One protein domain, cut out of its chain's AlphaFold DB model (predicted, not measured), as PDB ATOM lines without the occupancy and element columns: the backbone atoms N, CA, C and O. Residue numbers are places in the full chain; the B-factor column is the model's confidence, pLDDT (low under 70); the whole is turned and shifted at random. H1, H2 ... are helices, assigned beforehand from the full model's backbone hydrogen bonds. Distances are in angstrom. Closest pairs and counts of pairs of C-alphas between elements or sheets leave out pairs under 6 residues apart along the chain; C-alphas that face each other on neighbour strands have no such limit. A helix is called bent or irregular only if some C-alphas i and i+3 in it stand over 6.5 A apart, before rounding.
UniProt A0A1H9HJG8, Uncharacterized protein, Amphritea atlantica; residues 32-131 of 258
ATOM      1  N   SER A  32     259.086 183.909 222.321       63.44
ATOM      2  CA  SER A  32     258.245 185.107 222.391       63.44
ATOM      3  C   SER A  32     256.942 184.846 223.146       63.44
ATOM      4  O   SER A  32     256.692 185.493 224.162       63.44
ATOM      5  N   GLY A  33     256.152 183.850 222.727       72.69
ATOM      6  CA  GLY A  33     254.935 183.452 223.441       72.69
ATOM      7  C   GLY A  33     255.220 182.885 224.836       72.69
ATOM      8  O   GLY A  33     254.394 182.994 225.744       72.69
ATOM      9  N   GLY A  34     256.411 182.323 225.045       82.44
ATOM     10  CA  GLY A  34     256.912 181.940 226.359       82.44
ATOM     11  C   GLY A  34     257.189 183.142 227.268       82.44
ATOM     12  O   GLY A  34     256.834 183.103 228.445       82.44
ATOM     13  N   PHE A  35     257.759 184.231 226.747       88.00
ATOM     14  CA  PHE A  35     258.051 185.430 227.539       88.00
ATOM     15  C   PHE A  35     256.772 186.164 227.975       88.00
ATOM     16  O   PHE A  35     256.682 186.621 229.113       88.00
ATOM     17  N   ASP A  36     255.731 186.189 227.139       89.50
ATOM     18  CA  ASP A  36     254.429 186.754 227.526       89.50
ATOM     19  C   ASP A  36     253.805 185.998 228.716       89.50
ATOM     20  O   ASP A  36     253.174 186.599 229.596       89.50
ATOM     21  N   LYS A  37     254.030 184.678 228.798       89.69
ATOM     22  CA  LYS A  37     253.641 183.875 229.967       89.69
ATOM     23  C   LYS A  37     254.456 184.239 231.204       89.69
ATOM     24  O   LYS A  37     253.869 184.316 232.275       89.69
ATOM     25  N   VAL A  38     255.757 184.510 231.067       91.50
ATOM     26  CA  VAL A  38     256.611 184.975 232.180       91.50
ATOM     27  C   VAL A  38     256.079 186.283 232.763       91.50
ATOM     28  O   VAL A  38     255.975 186.420 233.981       91.50
ATOM     29  N   ILE A  39     255.698 187.231 231.907       92.12
ATOM     30  CA  ILE A  39     255.121 188.509 232.340       92.12
ATOM     31  C   ILE A  39     253.771 188.287 233.027       92.12
ATOM     32  O   ILE A  39     253.537 188.802 234.122       92.12
ATOM     33  N   SER A  40     252.896 187.490 232.410       90.88
ATOM     34  CA  SER A  40     251.570 187.182 232.955       90.88
ATOM     35  C   SER A  40     251.659 186.502 234.324       90.88
ATOM     36  O   SER A  40     250.938 186.874 235.248       90.88
ATOM     37  N   ASP A  41     252.576 185.546 234.478       89.00
ATOM     38  CA  ASP A  41     252.861 184.882 235.748       89.00
ATOM     39  C   ASP A  41     253.391 185.870 236.801       89.00
ATOM     40  O   ASP A  41     252.884 185.908 237.921       89.00
ATOM     41  N   ALA A  42     254.351 186.734 236.450       91.06
ATOM     42  CA  ALA A  42     254.862 187.751 237.370       91.06
ATOM     43  C   ALA A  42     253.739 188.664 237.898       91.06
ATOM     44  O   ALA A  42     253.673 188.937 239.098       91.06
ATOM     45  N   MET A  43     252.813 189.080 237.028       91.00
ATOM     46  CA  MET A  43     251.640 189.865 237.425       91.00
ATOM     47  C   MET A  43     250.703 189.077 238.353       91.00
ATOM     48  O   MET A  43     250.248 189.614 239.361       91.00
ATOM     49  N   GLN A  44     250.443 187.798 238.064       86.88
ATOM     50  CA  GLN A  44     249.612 186.932 238.915       86.88
ATOM     51  C   GLN A  44     250.222 186.702 240.303       86.88
ATOM     52  O   GLN A  44     249.493 186.598 241.290       86.88
ATOM     53  N   ARG A  45     251.555 186.673 240.397       84.56
ATOM     54  CA  ARG A  45     252.286 186.591 241.670       84.56
ATOM     55  C   ARG A  45     252.340 187.917 242.431       84.56
ATOM     56  O   ARG A  45     252.864 187.958 243.542       84.56
ATOM     57  N   GLY A  46     251.777 188.990 241.874       88.12
ATOM     58  CA  GLY A  46     251.758 190.309 242.498       88.12
ATOM     59  C   GLY A  46     253.113 191.011 242.454       88.12
ATOM     60  O   GLY A  46     253.435 191.771 243.369       88.12
ATOM     61  N   ALA A  47     253.924 190.746 241.425       90.69
ATOM     62  CA  ALA A  47     255.155 191.494 241.216       90.69
ATOM     63  C   ALA A  47     254.864 192.987 240.987       90.69
ATOM     64  O   ALA A  47     253.800 193.362 240.495       90.69
ATOM     65  N   SER A  48     255.812 193.849 241.360       93.12
ATOM     66  CA  SER A  48     255.630 195.298 241.255       93.12
ATOM     67  C   SER A  48     255.553 195.769 239.801       93.12
ATOM     68  O   SER A  48     256.198 195.200 238.919       93.12
ATOM     69  N   ASP A  49     254.847 196.879 239.568       95.44
ATOM     70  CA  ASP A  49     254.771 197.522 238.247       95.44
ATOM     71  C   ASP A  49     256.162 197.849 237.681       95.44
ATOM     72  O   ASP A  49     256.395 197.721 236.480       95.44
ATOM     73  N   ASP A  50     257.109 198.226 238.547       94.88
ATOM     74  CA  ASP A  50     258.510 198.456 238.179       94.88
ATOM     75  C   ASP A  50     259.181 197.182 237.644       94.88
ATOM     76  O   ASP A  50     259.851 197.212 236.610       94.88
ATOM     77  N   PHE A  51     258.985 196.047 238.317       93.38
ATOM     78  CA  PHE A  51     259.543 194.779 237.864       93.38
ATOM     79  C   PHE A  51     258.916 194.328 236.542       93.38
ATOM     80  O   PHE A  51     259.629 193.991 235.598       93.38
ATOM     81  N   VAL A  52     257.587 194.395 236.436       95.69
ATOM     82  CA  VAL A  52     256.857 194.058 235.206       95.69
ATOM     83  C   VAL A  52     257.307 194.949 234.041       95.69
ATOM     84  O   VAL A  52     257.550 194.457 232.939       95.69
ATOM     85  N   SER A  53     257.512 196.245 234.287       95.69
ATOM     86  CA  SER A  53     258.027 197.182 233.279       95.69
ATOM     87  C   SER A  53     259.435 196.814 232.804       95.69
ATOM     88  O   SER A  53     259.723 196.917 231.611       95.69
ATOM     89  N   ARG A  54     260.310 196.348 233.707       95.75
ATOM     90  CA  ARG A  54     261.644 195.845 233.341       95.75
ATOM     91  C   ARG A  54     261.572 194.594 232.470       95.75
ATOM     92  O   ARG A  54     262.325 194.506 231.503       95.75
ATOM     93  N   LEU A  55     260.643 193.672 232.739       95.50
ATOM     94  CA  LEU A  55     260.429 192.505 231.876       95.50
ATOM     95  C   LEU A  55     260.021 192.916 230.456       95.50
ATOM     96  O   LEU A  55     260.660 192.481 229.502       95.50
ATOM     97  N   PHE A  56     259.034 193.807 230.309       95.25
ATOM     98  CA  PHE A  56     258.630 194.321 228.993       95.25
ATOM     99  C   PHE A  56     259.779 195.020 228.261       95.25
ATOM    100  O   PHE A  56     260.014 194.764 227.082       95.25
ATOM    101  N   LYS A  57     260.523 195.885 228.961       96.75
ATOM    102  CA  LYS A  57     261.670 196.612 228.399       96.75
ATOM    103  C   LYS A  57     262.736 195.661 227.844       96.75
ATOM    104  O   LYS A  57     263.348 195.963 226.823       96.75
ATOM    105  N   ASN A  58     262.969 194.542 228.524       97.19
ATOM    106  CA  ASN A  58     264.070 193.632 228.226       97.19
ATOM    107  C   ASN A  58     263.675 192.433 227.351       97.19
ATOM    108  O   ASN A  58     264.570 191.714 226.913       97.19
ATOM    109  N   GLN A  59     262.383 192.225 227.072       94.50
ATOM    110  CA  GLN A  59     261.853 191.066 226.340       94.50
ATOM    111  C   GLN A  59     262.594 190.798 225.025       94.50
ATOM    112  O   GLN A  59     263.158 189.720 224.842       94.50
ATOM    113  N   GLU A  60     262.629 191.782 224.121       94.88
ATOM    114  CA  GLU A  60     263.240 191.607 222.797       94.88
ATOM    115  C   GLU A  60     264.729 191.264 222.917       94.88
ATOM    116  O   GLU A  60     265.216 190.326 222.282       94.88
ATOM    117  N   ARG A  61     265.454 191.985 223.781       97.31
ATOM    118  CA  ARG A  61     266.891 191.770 223.937       97.31
ATOM    119  C   ARG A  61     267.197 190.427 224.590       97.31
ATOM    120  O   ARG A  61     268.124 189.751 224.158       97.31
ATOM    121  N   PHE A  62     266.411 190.014 225.579       96.56
ATOM    122  CA  PHE A  62     266.557 188.710 226.215       96.56
ATOM    123  C   PHE A  62     266.361 187.569 225.211       96.56
ATOM    124  O   PHE A  62     267.191 186.663 225.152       96.56
ATOM    125  N   ILE A  63     265.309 187.635 224.386       93.25
ATOM    126  CA  ILE A  63     265.035 186.620 223.358       93.25
ATOM    127  C   ILE A  63     266.218 186.515 222.390       93.25
ATOM    128  O   ILE A  63     266.714 185.415 222.154       93.25
ATOM    129  N   GLN A  64     266.744 187.648 221.914       94.25
ATOM    130  CA  GLN A  64     267.931 187.664 221.055       94.25
ATOM    131  C   GLN A  64     269.149 187.014 221.729       94.25
ATOM    132  O   GLN A  64     269.863 186.245 221.091       94.25
ATOM    133  N   LEU A  65     269.398 187.294 223.014       95.12
ATOM    134  CA  LEU A  65     270.519 186.702 223.755       95.12
ATOM    135  C   LEU A  65     270.372 185.180 223.894       95.12
ATOM    136  O   LEU A  65     271.339 184.451 223.666       95.12
ATOM    137  N   ALA A  66     269.169 184.697 224.212       91.75
ATOM    138  CA  ALA A  66     268.875 183.267 224.293       91.75
ATOM    139  C   ALA A  66     269.053 182.571 222.928       91.75
ATOM    140  O   ALA A  66     269.674 181.506 222.841       91.75
ATOM    141  N   GLU A  67     268.589 183.194 221.842       90.06
ATOM    142  CA  GLU A  67     268.779 182.693 220.477       90.06
ATOM    143  C   GLU A  67     270.261 182.650 220.085       90.06
ATOM    144  O   GLU A  67     270.738 181.618 219.607       90.06
ATOM    145  N   MET A  68     271.014 183.726 220.338       91.56
ATOM    146  CA  MET A  68     272.455 183.792 220.069       91.56
ATOM    147  C   MET A  68     273.220 182.693 220.811       91.56
ATOM    148  O   MET A  68     274.099 182.055 220.228       91.56
ATOM    149  N   ALA A  69     272.879 182.441 222.076       90.44
ATOM    150  CA  ALA A  69     273.488 181.363 222.840       90.44
ATOM    151  C   ALA A  69     273.169 179.979 222.251       90.44
ATOM    152  O   ALA A  69     274.062 179.139 222.137       90.44
ATOM    153  N   SER A  70     271.923 179.752 221.818       84.12
ATOM    154  CA  SER A  70     271.484 178.469 221.247       84.12
ATOM    155  C   SER A  70     272.192 178.095 219.935       84.12
ATOM    156  O   SER A  70     272.278 176.916 219.586       84.12
ATOM    157  N   GLN A  71     272.723 179.088 219.214       86.06
ATOM    158  CA  GLN A  71     273.444 178.896 217.954       86.06
ATOM    159  C   GLN A  71     274.910 178.470 218.149       86.06
ATOM    160  O   GLN A  71     275.568 178.091 217.179       86.06
ATOM    161  N   GLN A  72     275.447 178.512 219.374       80.50
ATOM    162  CA  GLN A  72     276.832 178.118 219.639       80.50
ATOM    163  C   GLN A  72     277.035 176.598 219.573       80.50
ATOM    164  O   GLN A  72     276.203 175.820 220.032       80.50
ATOM    165  N   GLN A  73     278.178 176.164 219.031       77.31
ATOM    166  CA  GLN A  73     278.594 174.758 219.000       77.31
ATOM    167  C   GLN A  73     280.107 174.637 219.284       77.31
ATOM    168  O   GLN A  73     280.899 175.160 218.497       77.31
ATOM    169  N   PRO A  74     280.537 173.946 220.362       77.12
ATOM    170  CA  PRO A  74     279.716 173.434 221.460       77.12
ATOM    171  C   PRO A  74     279.134 174.580 222.296       77.12
ATOM    172  O   PRO A  74     279.698 175.673 222.349       77.12
ATOM    173  N   ILE A  75     278.021 174.324 222.979       74.88
ATOM    174  CA  ILE A  75     277.419 175.326 223.859       74.88
ATOM    175  C   ILE A  75     278.288 175.484 225.109       74.88
ATOM    176  O   ILE A  75     278.544 174.518 225.827       74.88
ATOM    177  N   ASN A  76     278.746 176.711 225.361       88.25
ATOM    178  CA  ASN A  76     279.500 177.072 226.555       88.25
ATOM    179  C   ASN A  76     278.948 178.380 227.131       88.25
ATOM    180  O   ASN A  76     279.461 179.467 226.855       88.25
ATOM    181  N   SER A  77     277.899 178.260 227.945       94.75
ATOM    182  CA  SER A  77     277.168 179.404 228.499       94.75
ATOM    183  C   SER A  77     278.062 180.342 229.302       94.75
ATOM    184  O   SER A  77     277.971 181.548 229.130       94.75
ATOM    185  N   LYS A  78     279.016 179.830 230.094       96.19
ATOM    186  CA  LYS A  78     279.974 180.694 230.808       96.19
ATOM    187  C   LYS A  78     280.800 181.557 229.852       96.19
ATOM    188  O   LYS A  78     280.965 182.748 230.088       96.19
ATOM    189  N   THR A  79     281.301 180.975 228.766       95.38
ATOM    190  CA  THR A  79     282.081 181.721 227.764       95.38
ATOM    191  C   THR A  79     281.207 182.721 227.015       95.38
ATOM    192  O   THR A  79     281.633 183.853 226.801       95.38
ATOM    193  N   PHE A  80     279.978 182.338 226.656       96.62
ATOM    194  CA  PHE A  80     279.003 183.256 226.070       96.62
ATOM    195  C   PHE A  80     278.761 184.462 226.981       96.62
ATOM    196  O   PHE A  80     278.982 185.589 226.552       96.62
ATOM    197  N   LEU A  81     278.415 184.218 228.250       97.62
ATOM    198  CA  LEU A  81     278.174 185.254 229.256       97.62
ATOM    199  C   LEU A  81     279.389 186.174 229.425       97.62
ATOM    200  O   LEU A  81     279.228 187.391 229.477       97.62
ATOM    201  N   LYS A  82     280.612 185.623 229.436       97.44
ATOM    202  CA  LYS A  82     281.845 186.422 229.520       97.44
ATOM    203  C   LYS A  82     282.052 187.352 228.321       97.44
ATOM    204  O   LYS A  82     282.612 188.431 228.480       97.44
ATOM    205  N   ASN A  83     281.564 186.974 227.145       96.75
ATOM    206  CA  ASN A  83     281.671 187.790 225.937       96.75
ATOM    207  C   ASN A  83     280.543 188.825 225.788       96.75
ATOM    208  O   ASN A  83     280.614 189.662 224.889       96.75
ATOM    209  N   LEU A  84     279.511 188.776 226.637       97.94
ATOM    210  CA  LEU A  84     278.440 189.771 226.641       97.94
ATOM    211  C   LEU A  84     278.930 191.122 227.160       97.94
ATOM    212  O   LEU A  84     279.780 191.185 228.055       97.94
ATOM    213  N   SER A  85     278.343 192.199 226.628       98.06
ATOM    214  CA  SER A  85     278.544 193.540 227.173       98.06
ATOM    215  C   SER A  85     277.931 193.662 228.572       98.06
ATOM    216  O   SER A  85     277.132 192.826 229.000       98.06
ATOM    217  N   TYR A  86     278.283 194.734 229.280       97.38
ATOM    218  CA  TYR A  86     277.681 195.051 230.575       97.38
ATOM    219  C   TYR A  86     276.149 195.135 230.480       97.38
ATOM    220  O   TYR A  86     275.439 194.560 231.299       97.38
ATOM    221  N   GLU A  87     275.639 195.807 229.449       98.12
ATOM    222  CA  GLU A  87     274.210 196.026 229.219       98.12
ATOM    223  C   GLU A  87     273.465 194.716 228.946       98.12
ATOM    224  O   GLU A  87     272.364 194.512 229.453       98.12
ATOM    225  N   ASP A  88     274.076 193.802 228.193       98.50
ATOM    226  CA  ASP A  88     273.494 192.486 227.921       98.50
ATOM    227  C   ASP A  88     273.438 191.617 229.179       98.50
ATOM    228  O   ASP A  88     272.463 190.905 229.411       98.50
ATOM    229  N   ARG A  89     274.460 191.701 230.033       98.38
ATOM    230  CA  ARG A  89     274.440 191.026 231.332       98.38
ATOM    231  C   ARG A  89     273.401 191.634 232.274       98.38
ATOM    232  O   ARG A  89     272.753 190.886 233.005       98.38
ATOM    233  N   GLU A  90     273.177 192.946 232.212       97.94
ATOM    234  CA  GLU A  90     272.088 193.598 232.951       97.94
ATOM    235  C   GLU A  90     270.708 193.129 232.502       97.94
ATOM    236  O   GLU A  90     269.845 192.912 233.349       97.94
ATOM    237  N   VAL A  91     270.504 192.895 231.202       98.31
ATOM    238  CA  VAL A  91     269.257 192.301 230.698       98.31
ATOM    239  C   VAL A  91     268.991 190.951 231.367       98.31
ATOM    240  O   VAL A  91     267.898 190.736 231.889       98.31
ATOM    241  N   LEU A  92     269.991 190.065 231.419       97.62
ATOM    242  CA  LEU A  92     269.851 188.759 232.077       97.62
ATOM    243  C   LEU A  92     269.587 188.908 233.581       97.62
ATOM    244  O   LEU A  92     268.697 188.254 234.125       97.62
ATOM    245  N   ARG A  93     270.322 189.801 234.253       96.50
ATOM    246  CA  ARG A  93     270.155 190.073 235.686       96.50
ATOM    247  C   ARG A  93     268.742 190.553 236.010       96.50
ATOM    248  O   ARG A  93     268.128 190.052 236.949       96.50
ATOM    249  N   GLU A  94     268.227 191.513 235.245       96.19
ATOM    250  CA  GLU A  94     266.899 192.089 235.454       96.19
ATOM    251  C   GLU A  94     265.787 191.080 235.159       96.19
ATOM    252  O   GLU A  94     264.870 190.950 235.968       96.19
ATOM    253  N   VAL A  95     265.884 190.325 234.058       96.19
ATOM    254  CA  VAL A  95     264.884 189.304 233.698       96.19
ATOM    255  C   VAL A  95     264.806 188.194 234.748       96.19
ATOM    256  O   VAL A  95     263.710 187.772 235.120       96.19
ATOM    257  N   HIS A  96     265.947 187.766 235.290       94.69
ATOM    258  CA  HIS A  96     266.008 186.744 236.337       94.69
ATOM    259  C   HIS A  96     265.905 187.296 237.767       94.69
ATOM    260  O   HIS A  96     266.032 186.531 238.720       94.69
ATOM    261  N   SER A  97     265.649 188.598 237.950       92.50
ATOM    262  CA  SER A  97     265.557 189.245 239.275       92.50
ATOM    263  C   SER A  97     266.781 189.039 240.177       92.50
ATOM    264  O   SER A  97     266.655 188.981 241.400       92.50
ATOM    265  N   LEU A  98     267.975 188.919 239.600       93.25
ATOM    266  CA  LEU A  98     269.185 188.682 240.377       93.25
ATOM    267  C   LEU A  98     269.615 189.954 241.124       93.25
ATOM    268  O   LEU A  98     269.608 191.064 240.578       93.25
ATOM    269  N   ALA A  99     270.008 189.775 242.387       89.12
ATOM    270  CA  ALA A  99     270.416 190.872 243.262       89.12
ATOM    271  C   ALA A  99     271.742 191.507 242.818       89.12
ATOM    272  O   ALA A  99     271.844 192.730 242.726       89.12
ATOM    273  N   ASP A 100     272.734 190.670 242.514       91.50
ATOM    274  CA  ASP A 100     274.087 191.105 242.177       91.50
ATOM    275  C   ASP A 100     274.279 191.272 240.670       91.50
ATOM    276  O   ASP A 100     273.724 190.524 239.863       91.50
ATOM    277  N   PHE A 101     275.146 192.221 240.306       94.00
ATOM    278  CA  PHE A 101     275.664 192.351 238.949       94.00
ATOM    279  C   PHE A 101     276.346 191.055 238.473       94.00
ATOM    280  O   PHE A 101     277.034 190.386 239.246       94.00
ATOM    281  N   ILE A 102     276.193 190.718 237.189       97.06
ATOM    282  CA  ILE A 102     276.831 189.543 236.581       97.06
ATOM    283  C   ILE A 102     278.204 189.946 236.014       97.06
ATOM    284  O   ILE A 102     278.344 190.287 234.841       97.06
ATOM    285  N   ASP A 103     279.247 189.901 236.839       97.06
ATOM    286  CA  ASP A 103     280.637 190.073 236.392       97.06
ATOM    287  C   ASP A 103     281.341 188.731 236.107       97.06
ATOM    288  O   ASP A 103     280.784 187.648 236.298       97.06
ATOM    289  N   ASP A 104     282.583 188.796 235.622       97.69
ATOM    290  CA  ASP A 104     283.372 187.607 235.283       97.69
ATOM    291  C   ASP A 104     283.640 186.708 236.496       97.69
ATOM    292  O   ASP A 104     283.621 185.485 236.361       97.69
ATOM    293  N   SER A 105     283.830 187.300 237.680       96.94
ATOM    294  CA  SER A 105     284.045 186.568 238.932       96.94
ATOM    295  C   SER A 105     282.788 185.799 239.340       96.94
ATOM    296  O   SER A 105     282.869 184.634 239.733       96.94
ATOM    297  N   LYS A 106     281.609 186.411 239.194       96.75
ATOM    298  CA  LYS A 106     280.323 185.745 239.413       96.75
ATOM    299  C   LYS A 106     280.109 184.628 238.403       96.75
ATOM    300  O   LYS A 106     279.733 183.539 238.817       96.75
ATOM    301  N   ILE A 107     280.400 184.851 237.118       97.81
ATOM    302  CA  ILE A 107     280.294 183.812 236.078       97.81
ATOM    303  C   ILE A 107     281.208 182.618 236.388       97.81
ATOM    304  O   ILE A 107     280.812 181.465 236.202       97.81
ATOM    305  N   ASP A 108     282.415 182.870 236.895       97.12
ATOM    306  CA  ASP A 108     283.335 181.803 237.290       97.12
ATOM    307  C   ASP A 108     282.776 180.939 238.425       97.12
ATOM    308  O   ASP A 108     282.923 179.716 238.373       97.12
ATOM    309  N   GLN A 109     282.051 181.547 239.367       95.75
ATOM    310  CA  GLN A 109     281.405 180.862 240.491       95.75
ATOM    311  C   GLN A 109     280.134 180.084 240.116       95.75
ATOM    312  O   GLN A 109     279.750 179.188 240.860       95.75
ATOM    313  N   MET A 110     279.475 180.396 238.992       96.06
ATOM    314  CA  MET A 110     278.242 179.698 238.589       96.06
ATOM    315  C   MET A 110     278.494 178.202 238.376       96.06
ATOM    316  O   MET A 110     279.558 177.803 237.901       96.06
ATOM    317  N   SER A 111     277.502 177.357 238.626       95.12
ATOM    318  CA  SER A 111     277.509 176.001 238.074       95.12
ATOM    319  C   SER A 111     277.301 176.052 236.549       95.12
ATOM    320  O   SER A 111     276.953 177.092 235.973       95.12
ATOM    321  N   SER A 112     277.538 174.936 235.853       94.00
ATOM    322  CA  SER A 112     277.161 174.828 234.432       94.00
ATOM    323  C   SER A 112     275.651 175.002 234.256       94.00
ATOM    324  O   SER A 112     275.216 175.666 233.319       94.00
ATOM    325  N   GLU A 113     274.870 174.443 235.182       94.75
ATOM    326  CA  GLU A 113     273.423 174.601 235.247       94.75
ATOM    327  C   GLU A 113     273.017 176.069 235.405       94.75
ATOM    328  O   GLU A 113     272.288 176.593 234.564       94.75
ATOM    329  N   GLY A 114     273.562 176.762 236.406       95.88
ATOM    330  CA  GLY A 114     273.244 178.159 236.680       95.88
ATOM    331  C   GLY A 114     273.545 179.080 235.504       95.88
ATOM    332  O   GLY A 114     272.737 179.948 235.173       95.88
ATOM    333  N   ALA A 115     274.668 178.854 234.814       96.69
ATOM    334  CA  ALA A 115     275.010 179.594 233.603       96.69
ATOM    335  C   ALA A 115     274.059 179.282 232.429       96.69
ATOM    336  O   ALA A 115     273.713 180.186 231.672       96.69
ATOM    337  N   ASN A 116     273.632 178.025 232.267       94.75
ATOM    338  CA  ASN A 116     272.673 177.632 231.229       94.75
ATOM    339  C   ASN A 116     271.282 178.220 231.492       94.75
ATOM    340  O   ASN A 116     270.638 178.712 230.569       94.75
ATOM    341  N   ASN A 117     270.822 178.189 232.741       95.44
ATOM    342  CA  ASN A 117     269.484 178.630 233.122       95.44
ATOM    343  C   ASN A 117     269.297 180.151 233.037       95.44
ATOM    344  O   ASN A 117     268.166 180.590 232.853       95.44
ATOM    345  N   LEU A 118     270.376 180.949 233.059       96.06
ATOM    346  CA  LEU A 118     270.330 182.387 232.731       96.06
ATOM    347  C   LEU A 118     269.945 182.688 231.279       96.06
ATOM    348  O   LEU A 118     269.636 183.826 230.945       96.06
ATOM    349  N   LEU A 119     270.020 181.692 230.399       94.50
ATOM    350  CA  LEU A 119     269.717 181.818 228.973       94.50
ATOM    351  C   LEU A 119     268.379 181.151 228.627       94.50
ATOM    352  O   LEU A 119     268.067 180.932 227.457       94.50
ATOM    353  N   ARG A 120     267.594 180.802 229.651       92.19
ATOM    354  CA  ARG A 120     266.260 180.211 229.544       92.19
ATOM    355  C   ARG A 120     265.243 181.171 230.127       92.19
ATOM    356  O   ARG A 120     265.555 181.934 231.033       92.19
ATOM    357  N   LEU A 121     264.008 181.102 229.646       91.62
ATOM    358  CA  LEU A 121     262.927 181.902 230.215       91.62
ATOM    359  C   LEU A 121     262.827 181.665 231.737       91.62
ATOM    360  O   LEU A 121     262.964 180.517 232.180       91.62
ATOM    361  N   PRO A 122     262.573 182.706 232.549       90.25
ATOM    362  CA  PRO A 122     262.324 182.530 233.977       90.25
ATOM    363  C   PRO A 122     261.296 181.423 234.260       90.25
ATOM    364  O   PRO A 122     260.307 181.295 233.543       90.25
ATOM    365  N   HIS A 123     261.534 180.627 235.308       86.12
ATOM    366  CA  HIS A 123     260.740 179.441 235.692       86.12
ATOM    367  C   HIS A 123     260.729 178.287 234.670       86.12
ATOM    368  O   HIS A 123     259.949 177.352 234.809       86.12
ATOM    369  N   THR A 124     261.614 178.307 233.665       89.94
ATOM    370  CA  THR A 124     261.841 177.177 232.734       89.94
ATOM    371  C   THR A 124     263.240 176.568 232.870       89.94
ATOM    372  O   THR A 124     263.715 175.859 231.974       89.94
ATOM    373  N   GLY A 125     263.921 176.892 233.975       91.69
ATOM    374  CA  GLY A 125     265.236 176.360 234.313       91.69
ATOM    375  C   GLY A 125     265.216 174.839 234.435       91.69
ATOM    376  O   GLY A 125     264.190 174.242 234.763       91.69
ATOM    377  N   LEU A 126     266.351 174.223 234.121       93.94
ATOM    378  CA  LEU A 126     266.556 172.790 234.256       93.94
ATOM    379  C   LEU A 126     267.400 172.528 235.493       93.94
ATOM    380  O   LEU A 126     268.510 173.048 235.561       93.94
ATOM    381  N   ASP A 127     266.897 171.694 236.392       95.19
ATOM    382  CA  ASP A 127     267.677 171.022 237.434       95.19
ATOM    383  C   ASP A 127     268.473 169.901 236.740       95.19
ATOM    384  O   ASP A 127     267.944 168.843 236.404       95.19
ATOM    385  N   SER A 128     269.705 170.195 236.342       93.56
ATOM    386  CA  SER A 128     270.510 169.338 235.467       93.56
ATOM    387  C   SER A 128     271.340 168.326 236.248       93.56
ATOM    388  O   SER A 128     271.680 167.277 235.694       93.56
ATOM    389  N   ASP A 129     271.696 168.636 237.495       93.25
ATOM    390  CA  ASP A 129     272.373 167.699 238.395       93.25
ATOM    391  C   ASP A 129     271.403 166.879 239.267       93.25
ATOM    392  O   ASP A 129     271.826 165.909 239.901       93.25
ATOM    393  N   ASN A 130     270.099 167.171 239.174       93.75
ATOM    394  CA  ASN A 130     269.004 166.478 239.846       93.75
ATOM    395  C   ASN A 130     269.115 166.548 241.378       93.75
ATOM    396  O   ASN A 130     268.718 165.613 242.086       93.75
ATOM    397  N   ASP A 131     269.655 167.655 241.901       94.00
ATOM    398  CA  ASP A 131     269.795 167.912 243.337       94.00
ATOM    399  C   ASP A 131     268.482 168.412 243.987       94.00
ATOM    400  O   ASP A 131     268.372 168.492 245.217       94.00
TER     401      ASP A 131
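What this domain is: This is residues 32 to 131 of the 258 residues of an uncharacterized protein of Amphritea atlantica (UniProt A0A1H9HJG8). A bent helix, H2, runs along one side of the domain: H1 folds back on its first arm, H2a, as a hairpin, and H4 crosses its second arm, H2b, near the middle of the whole, while beyond H4 the short helices H5 and H6 both pack on H3, the one of these three that comes close to H2b. The printed part has 100 residues with six named helices, H1 to H6 in order, and no named strand: all helix. It is compact, with a radius of gyration of the C-alphas of 13.3 A and spans of 36 by 31 by 25 A.

How they stand to each other: Start at H2, residues 49 to 70, assigned as one helix by its hydrogen bonds but bent: C-alphas 57 and 60 are 7.7 A apart, and arms H2a, residues 49 to 57, and H2b, residues 60 to 70, stand at a steep 57 degrees. H1, residues 32 to 44, touches H2a with residues 39 to 43 alone, closest C-alphas Ile 39 and Val 52 at 6.5 A. H4, residues 86 to 95, touches H2b about perpendicular at 78 degrees, closest C-alphas Phe 62 and Val 91 at 6.3 A. H3, residues 77 to 83, touches H5, residues 104 to 109, closest C-alphas Lys 82 and Asp 104 at 6.1 A, and H6, residues 112 to 117, closest C-alphas Ser 77 and Ala 115 at 5.5 A. Every O i to N i+4 pair is within hydrogen-bond range in H2a, H2b, H3, H4, H5 and H6; in H1, 8 of 9.

Where its parts are: Find C-alpha 32 at (258.245, 185.107, 222.391); from there H1 runs 18.7 A. H2b measures 15.6 A and H4 14.4 A. H6 ends at C-alpha 117, (269.484, 178.630, 233.122).

The domain as a whole: The C-alphas farthest apart, Gly 46 and Gln 73, are 38.9 A apart. The printed part has no cut and no long link; residues 118 to 131 hold no named element. Residue 32 alone is under pLDDT 70.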